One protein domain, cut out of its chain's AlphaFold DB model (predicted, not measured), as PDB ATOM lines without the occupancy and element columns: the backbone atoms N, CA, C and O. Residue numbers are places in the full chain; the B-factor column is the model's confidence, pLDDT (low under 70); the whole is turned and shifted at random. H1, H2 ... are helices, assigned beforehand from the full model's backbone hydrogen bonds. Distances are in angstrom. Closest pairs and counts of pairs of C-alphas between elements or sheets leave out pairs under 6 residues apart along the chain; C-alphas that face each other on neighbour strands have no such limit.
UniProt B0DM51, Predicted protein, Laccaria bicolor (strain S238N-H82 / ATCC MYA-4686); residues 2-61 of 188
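What this domain is: This is residues 2 to 61 of the 188 residues of the protein "Predicted protein" of Laccaria bicolor (strain S238N-H82 / ATCC MYA-4686) (UniProt B0DM51). Two helices, H1 and H2, pack together at a slant and run the same way, joined by a long link, residues 29 to 41, that folds back from the end of H1 to the start of H2. Residues 2 to 10, of which 4 to 10 belong to H1, stick out as an arm. The printed part has 60 residues with two named helices, H1 then H2, and no named strand; the class is all helix. It is only just loose, close to compact, with a radius of gyration of the C-alphas of 12.7 A, and spans 45 by 20 by 17 A.

Where its parts are: H1, residues 4 to 28, begins with C-alpha 4 at (119.570, 94.033, 82.304) and is 35.4 A long from first to last C-alpha. H2, residues 42 to 60, is 26.6 A long and ends with C-alpha 60 at (102.371, 120.941, 103.474).

How they stand to each other: H1 and H2 touch, their closest C-alphas, those of Ile 27 and Thr 56, being 6.4 A apart. They run the same way at a steep tilt of 40 degrees. In H1 and H2 every O i to N i+4 pair is within hydrogen-bond range.

The domain as a whole: The two C-alphas farthest apart, those of Thr 2 and Ala 61, are 45.1 A apart. Without residues 2 to 10 the body spans 31 by 20 by 15 A. The printed part has no cut. Residues 2 to 5 have pLDDT under 70.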
ATOM      1  N   THR A   2     123.163  89.106  80.817       50.09
ATOM      2  CA  THR A   2     123.958  89.864  81.820       50.09
ATOM      3  C   THR A   2     123.951  91.389  81.633       50.09
ATOM      4  O   THR A   2     124.795  92.079  82.188       50.09
ATOM      5  N   THR A   3     123.004  91.941  80.871       53.19
ATOM      6  CA  THR A   3     122.941  93.382  80.538       53.19
ATOM      7  C   THR A   3     121.746  94.124  81.148       53.19
ATOM      8  O   THR A   3     121.665  95.339  81.023       53.19
ATOM      9  N   ALA A   4     120.823  93.432  81.826       59.69
ATOM     10  CA  ALA A   4     119.570  94.033  82.304       59.69
ATOM     11  C   ALA A   4     119.701  94.814  83.629       59.69
ATOM     12  O   ALA A   4     118.972  95.776  83.848       59.69
ATOM     13  N   MET A   5     120.631  94.425  84.508       61.56
ATOM     14  CA  MET A   5     120.786  95.055  85.828       61.56
ATOM     15  C   MET A   5     121.284  96.512  85.788       61.56
ATOM     16  O   MET A   5     120.707  97.329  86.500       61.56
ATOM     17  N   PRO A   6     122.272  96.884  84.949       75.94
ATOM     18  CA  PRO A   6     122.732  98.273  84.869       75.94
ATOM     19  C   PRO A   6     121.663  99.235  84.337       75.94
ATOM     20  O   PRO A   6     121.551 100.357  84.817       75.94
ATOM     21  N   ALA A   7     120.847  98.785  83.378       71.25
ATOM     22  CA  ALA A   7     119.791  99.602  82.785       71.25
ATOM     23  C   ALA A   7     118.635  99.867  83.765       71.25
ATOM     24  O   ALA A   7     118.110 100.975  83.811       71.25
ATOM     25  N   LEU A   8     118.258  98.868  84.573       70.56
ATOM     26  CA  LEU A   8     117.235  99.040  85.607       70.56
ATOM     27  C   LEU A   8     117.705  99.983  86.723       70.56
ATOM     28  O   LEU A   8     116.917 100.794  87.208       70.56
ATOM     29  N   GLN A   9     118.981  99.891  87.109       75.94
ATOM     30  CA  GLN A   9     119.564 100.797  88.094       75.94
ATOM     31  C   GLN A   9     119.563 102.239  87.578       75.94
ATOM     32  O   GLN A   9     119.031 103.108  88.255       75.94
ATOM     33  N   ALA A  10     120.046 102.465  86.351       73.62
ATOM     34  CA  ALA A  10     120.057 103.791  85.734       73.62
ATOM     35  C   ALA A  10     118.652 104.413  85.660       73.62
ATOM     36  O   ALA A  10     118.461 105.548  86.077       73.62
ATOM     37  N   LEU A  11     117.643 103.638  85.242       77.62
ATOM     38  CA  LEU A  11     116.254 104.109  85.225       77.62
ATOM     39  C   LEU A  11     115.750 104.496  86.624       77.62
ATOM     40  O   LEU A  11     115.008 105.463  86.777       77.62
ATOM     41  N   THR A  12     116.133 103.731  87.649       80.69
ATOM     42  CA  THR A  12     115.746 104.015  89.038       80.69
ATOM     43  C   THR A  12     116.426 105.287  89.545       80.69
ATOM     44  O   THR A  12     115.780 106.096  90.212       80.69
ATOM     45  N   ASP A  13     117.694 105.487  89.188       83.69
ATOM     46  CA  ASP A  13     118.466 106.677  89.539       83.69
ATOM     47  C   ASP A  13     117.887 107.930  88.860       83.69
ATOM     48  O   ASP A  13     117.705 108.952  89.525       83.69
ATOM     49  N   ASP A  14     117.500 107.840  87.583       86.88
ATOM     50  CA  ASP A  14     116.875 108.939  86.833       86.88
ATOM     51  C   ASP A  14     115.515 109.339  87.428       86.88
ATOM     52  O   ASP A  14     115.230 110.526  87.615       86.88
ATOM     53  N   VAL A  15     114.682 108.354  87.788       89.25
ATOM     54  CA  VAL A  15     113.404 108.594  88.479       89.25
ATOM     55  C   VAL A  15     113.636 109.248  89.841       89.25
ATOM     56  O   VAL A  15     112.969 110.231  90.173       89.25
ATOM     57  N   ALA A  16     114.586 108.737  90.627       87.88
ATOM     58  CA  ALA A  16     114.897 109.274  91.947       87.88
ATOM     59  C   ALA A  16     115.430 110.711  91.870       87.88
ATOM     60  O   ALA A  16     115.016 111.562  92.663       87.88
ATOM     61  N   LEU A  17     116.307 110.998  90.903       89.44
ATOM     62  CA  LEU A  17     116.850 112.332  90.672       89.44
ATOM     63  C   LEU A  17     115.738 113.311  90.292       89.44
ATOM     64  O   LEU A  17     115.613 114.358  90.927       89.44
ATOM     65  N   TYR A  18     114.893 112.932  89.329       92.19
ATOM     66  CA  TYR A  18     113.763 113.745  88.889       92.19
ATOM     67  C   TYR A  18     112.797 114.067  90.036       92.19
ATOM     68  O   TYR A  18     112.492 115.234  90.298       92.19
ATOM     69  N   MET A  19     112.351 113.041  90.769       92.31
ATOM     70  CA  MET A  19     111.441 113.231  91.898       92.31
ATOM     71  C   MET A  19     112.081 114.076  93.004       92.31
ATOM     72  O   MET A  19     111.416 114.950  93.557       92.31
ATOM     73  N   SER A  20     113.364 113.858  93.320       90.12
ATOM     74  CA  SER A  20     114.078 114.645  94.333       90.12
ATOM     75  C   SER A  20     114.165 116.119  93.948       90.12
ATOM     76  O   SER A  20     113.888 116.972  94.790       90.12
ATOM     77  N   GLY A  21     114.504 116.423  92.693       90.94
ATOM     78  CA  GLY A  21     114.563 117.789  92.175       90.94
ATOM     79  C   GLY A  21     113.223 118.510  92.277       90.94
ATOM     80  O   GLY A  21     113.122 119.571  92.896       90.94
ATOM     81  N   ARG A  22     112.152 117.871  91.790       93.56
ATOM     82  CA  ARG A  22     110.783 118.407  91.885       93.56
ATOM     83  C   ARG A  22     110.315 118.606  93.320       93.56
ATOM     84  O   ARG A  22     109.698 119.624  93.620       93.56
ATOM     85  N   LEU A  23     110.611 117.667  94.216       92.81
ATOM     86  CA  LEU A  23     110.253 117.794  95.629       92.81
ATOM     87  C   LEU A  23     111.027 118.928  96.307       92.81
ATOM     88  O   LEU A  23     110.413 119.686  97.049       92.81
ATOM     89  N   ARG A  24     112.328 119.100  96.036       91.06
ATOM     90  CA  ARG A  24     113.102 120.245  96.556       91.06
ATOM     91  C   ARG A  24     112.513 121.570  96.089       91.06
ATOM     92  O   ARG A  24     112.298 122.452  96.916       91.06
ATOM     93  N   TYR A  25     112.169 121.674  94.808       92.06
ATOM     94  CA  TYR A  25     111.520 122.866  94.276       92.06
ATOM     95  C   TYR A  25     110.165 123.125  94.955       92.06
ATOM     96  O   TYR A  25     109.935 124.204  95.492       92.06
ATOM     97  N   ASN A  26     109.285 122.123  95.011       91.69
ATOM     98  CA  ASN A  26     107.939 122.282  95.565       91.69
ATOM     99  C   ASN A  26     107.941 122.576  97.075       91.69
ATOM    100  O   ASN A  26     107.191 123.432  97.543       91.69
ATOM    101  N   ILE A  27     108.753 121.844  97.840       91.19
ATOM    102  CA  ILE A  27     108.719 121.839  99.307       91.19
ATOM    103  C   ILE A  27     109.670 122.878  99.900       91.19
ATOM    104  O   ILE A  27     109.294 123.599 100.822       91.19
ATOM    105  N   LEU A  28     110.905 122.930  99.402       88.62
ATOM    106  CA  LEU A  28     111.956 123.783  99.958       88.62
ATOM    107  C   LEU A  28     112.063 125.120  99.219       88.62
ATOM    108  O   LEU A  28     112.714 126.027  99.723       88.62
ATOM    109  N   GLN A  29     111.413 125.261  98.053       85.88
ATOM    110  CA  GLN A  29     111.608 126.399  97.147       85.88
ATOM    111  C   GLN A  29     113.087 126.554  96.748       85.88
ATOM    112  O   GLN A  29     113.582 127.656  96.516       85.88
ATOM    113  N   GLU A  30     113.794 125.424  96.679       83.38
ATOM    114  CA  GLU A  30     115.215 125.345  96.361       83.38
ATOM    115  C   GLU A  30     115.438 124.727  94.982       83.38
ATOM    116  O   GLU A  30     114.827 123.719  94.625       83.38
ATOM    117  N   GLY A  31     116.400 125.287  94.248       78.06
ATOM    118  CA  GLY A  31     116.827 124.761  92.955       78.06
ATOM    119  C   GLY A  31     115.871 125.079  91.797       78.06
ATOM    120  O   GLY A  31     114.876 125.787  91.966       78.06
ATOM    121  N   PRO A  32     116.212 124.622  90.581       78.00
ATOM    122  CA  PRO A  32     115.352 124.777  89.416       78.00
ATOM    123  C   PRO A  32     114.119 123.863  89.501       78.00
ATOM    124  O   PRO A  32     114.154 122.793  90.103       78.00
ATOM    125  N   ASN A  33     113.028 124.276  88.851       81.44
ATOM    126  CA  ASN A  33     111.898 123.387  88.591       81.44
ATOM    127  C   ASN A  33     112.306 122.393  87.497       81.44
ATOM    128  O   ASN A  33     112.231 122.716  86.309       81.44
ATOM    129  N   ASP A  34     112.820 121.237  87.913       80.50
ATOM    130  CA  ASP A  34     113.381 120.245  87.001       80.50
ATOM    131  C   ASP A  34     112.342 119.728  86.001       80.50
ATOM    132  O   ASP A  34     111.192 119.445  86.329       80.50
ATOM    133  N   PHE A  35     112.763 119.576  84.749       79.56
ATOM    134  CA  PHE A  35     111.947 118.949  83.716       79.56
ATOM    135  C   PHE A  35     112.151 117.430  83.741       79.56
ATOM    136  O   PHE A  35     113.242 116.973  84.094       79.56
ATOM    137  N   PRO A  36     111.138 116.635  83.356       82.56
ATOM    138  CA  PRO A  36     111.305 115.192  83.255       82.56
ATOM    139  C   PRO A  36     112.436 114.853  82.268       82.56
ATOM    140  O   PRO A  36     112.497 115.465  81.193       82.56
ATOM    141  N   PRO A  37     113.328 113.896  82.597       82.12
ATOM    142  CA  PRO A  37     114.315 113.387  81.650       82.12
ATOM    143  C   PRO A  37     113.628 112.893  80.373       82.12
ATOM    144  O   PRO A  37     112.551 112.295  80.426       82.12
ATOM    145  N   LYS A  38     114.248 113.139  79.215       82.56
ATOM    146  CA  LYS A  38     113.658 112.831  77.896       82.56
ATOM    147  C   LYS A  38     113.480 111.333  77.668       82.56
ATOM    148  O   LYS A  38     112.717 110.915  76.805       82.56
ATOM    149  N   GLU A  39     114.232 110.547  78.419       84.88
ATOM    150  CA  GLU A  39     114.285 109.099  78.385       84.88
ATOM    151  C   GLU A  39     113.111 108.472  79.155       84.88
ATOM    152  O   GLU A  39     112.796 107.299  78.936       84.88
ATOM    153  N   LEU A  40     112.438 109.234  80.030       86.88
ATOM    154  CA  LEU A  40     111.262 108.751  80.747       86.88
ATOM    155  C   LEU A  40     110.030 108.789  79.839       86.88
ATOM    156  O   LEU A  40     109.670 109.824  79.282       86.88
ATOM    157  N   GLY A  41     109.342 107.654  79.731       89.62
ATOM    158  CA  GLY A  41     108.054 107.584  79.044       89.62
ATOM    159  C   GLY A  41     106.968 108.392  79.762       89.62
ATOM    160  O   GLY A  41     106.989 108.525  80.986       89.62
ATOM    161  N   GLU A  42     105.983 108.879  79.009       89.44
ATOM    162  CA  GLU A  42     104.897 109.743  79.508       89.44
ATOM    163  C   GLU A  42     104.127 109.131  80.691       89.44
ATOM    164  O   GLU A  42     103.839 109.818  81.673       89.44
ATOM    165  N   ASP A  43     103.854 107.824  80.645       89.06
ATOM    166  CA  ASP A  43     103.177 107.104  81.731       89.06
ATOM    167  C   ASP A  43     103.993 107.122  83.033       89.06
ATOM    168  O   ASP A  43     103.440 107.270  84.126       89.06
ATOM    169  N   LEU A  44     105.317 106.979  82.923       89.00
ATOM    170  CA  LEU A  44     106.221 106.993  84.071       89.00
ATOM    171  C   LEU A  44     106.333 108.404  84.647       89.00
ATOM    172  O   LEU A  44     106.250 108.566  85.860       89.00
ATOM    173  N   VAL A  45     106.440 109.422  83.788       91.44
ATOM    174  CA  VAL A  45     106.404 110.827  84.216       91.44
ATOM    175  C   VAL A  45     105.096 111.126  84.947       91.44
ATOM    176  O   VAL A  45     105.129 111.673  86.044       91.44
ATOM    177  N   THR A  46     103.955 110.703  84.402       91.25
ATOM    178  CA  THR A  46     102.636 110.893  85.028       91.25
ATOM    179  C   THR A  46     102.563 110.235  86.408       91.25
ATOM    180  O   THR A  46     102.085 110.848  87.363       91.25
ATOM    181  N   ALA A  47     103.081 109.012  86.547       90.50
ATOM    182  CA  ALA A  47     103.145 108.327  87.836       90.50
ATOM    183  C   ALA A  47     104.061 109.053  88.840       90.50
ATOM    184  O   ALA A  47     103.702 109.184  90.011       90.50
ATOM    185  N   CYS A  48     105.213 109.559  88.387       92.12
ATOM    186  CA  CYS A  48     106.109 110.373  89.208       92.12
ATOM    187  C   CYS A  48     105.417 111.658  89.678       92.12
ATOM    188  O   CYS A  48     105.445 111.949  90.869       92.12
ATOM    189  N   GLU A  49     104.757 112.395  88.781       92.88
ATOM    190  CA  GLU A  49     104.020 113.622  89.118       92.88
ATOM    191  C   GLU A  49     102.910 113.373  90.138       92.88
ATOM    192  O   GLU A  49     102.761 114.138  91.089       92.88
ATOM    193  N   GLN A  50     102.164 112.276  89.984       92.19
ATOM    194  CA  GLN A  50     101.143 111.870  90.944       92.19
ATOM    195  C   GLN A  50     101.752 111.636  92.334       92.19
ATOM    196  O   GLN A  50     101.281 112.203  93.322       92.19
ATOM    197  N   ALA A  51     102.839 110.863  92.420       92.31
ATOM    198  CA  ALA A  51     103.531 110.623  93.682       92.31
ATOM    199  C   ALA A  51     104.111 111.917  94.285       92.31
ATOM    200  O   ALA A  51     103.944 112.164  95.479       92.31
ATOM    201  N   ILE A  52     104.739 112.774  93.470       94.12
ATOM    202  CA  ILE A  52     105.271 114.082  93.888       94.12
ATOM    203  C   ILE A  52     104.153 114.950  94.467       94.12
ATOM    204  O   ILE A  52     104.344 115.552  95.525       94.12
ATOM    205  N   SER A  53     102.990 115.002  93.812       94.00
ATOM    206  CA  SER A  53     101.833 115.777  94.264       94.00
ATOM    207  C   SER A  53     101.364 115.315  95.643       94.00
ATOM    208  O   SER A  53     101.253 116.127  96.558       94.00
ATOM    209  N   VAL A  54     101.165 114.006  95.821       92.75
ATOM    210  CA  VAL A  54     100.700 113.412  97.085       92.75
ATOM    211  C   VAL A  54     101.713 113.628  98.218       92.75
ATOM    212  O   VAL A  54     101.332 113.980  99.335       92.75
ATOM    213  N   ILE A  55     103.014 113.471  97.944       93.25
ATOM    214  CA  ILE A  55     104.084 113.723  98.926       93.25
ATOM    215  C   ILE A  55     104.145 115.209  99.296       93.25
ATOM    216  O   ILE A  55     104.288 115.544 100.473       93.25
ATOM    217  N   THR A  56     104.018 116.100  98.311       94.38
ATOM    218  CA  THR A  56     104.003 117.552  98.539       94.38
ATOM    219  C   THR A  56     102.812 117.935  99.415       94.38
ATOM    220  O   THR A  56     102.987 118.656 100.396       94.38
ATOM    221  N   GLU A  57     101.617 117.412  99.127       93.94
ATOM    222  CA  GLU A  57     100.424 117.646  99.947       93.94
ATOM    223  C   GLU A  57     100.628 117.164 101.390       93.94
ATOM    224  O   GLU A  57     100.411 117.937 102.323       93.94
ATOM    225  N   ALA A  58     101.133 115.941 101.586       91.44
ATOM    226  CA  ALA A  58     101.422 115.403 102.918       91.44
ATOM    227  C   ALA A  58     102.459 116.237 103.683       91.44
ATOM    228  O   ALA A  58     102.398 116.351 104.912       91.44
ATOM    229  N   TRP A  59     103.431 116.816 102.973       92.94
ATOM    230  CA  TRP A  59     104.415 117.697 103.583       92.94
ATOM    231  C   TRP A  59     103.796 119.017 104.043       92.94
ATOM    232  O   TRP A  59     104.048 119.457 105.165       92.94
ATOM    233  N   MET A  60     102.979 119.638 103.197       91.31
ATOM    234  CA  MET A  60     102.371 120.941 103.474       91.31
ATOM    235  C   MET A  60     101.201 120.857 104.463       91.31
ATOM    236  O   MET A  60     100.873 121.848 105.116       91.31
ATOM    237  N   ALA A  61     100.575 119.687 104.592       89.62
ATOM    238  CA  ALA A  61      99.531 119.436 105.571       89.62
ATOM    239  C   ALA A  61     100.055 119.550 107.012       89.62
ATOM    240  O   ALA A  61     101.215 119.251 107.317       89.62
TER     241      ALA A  61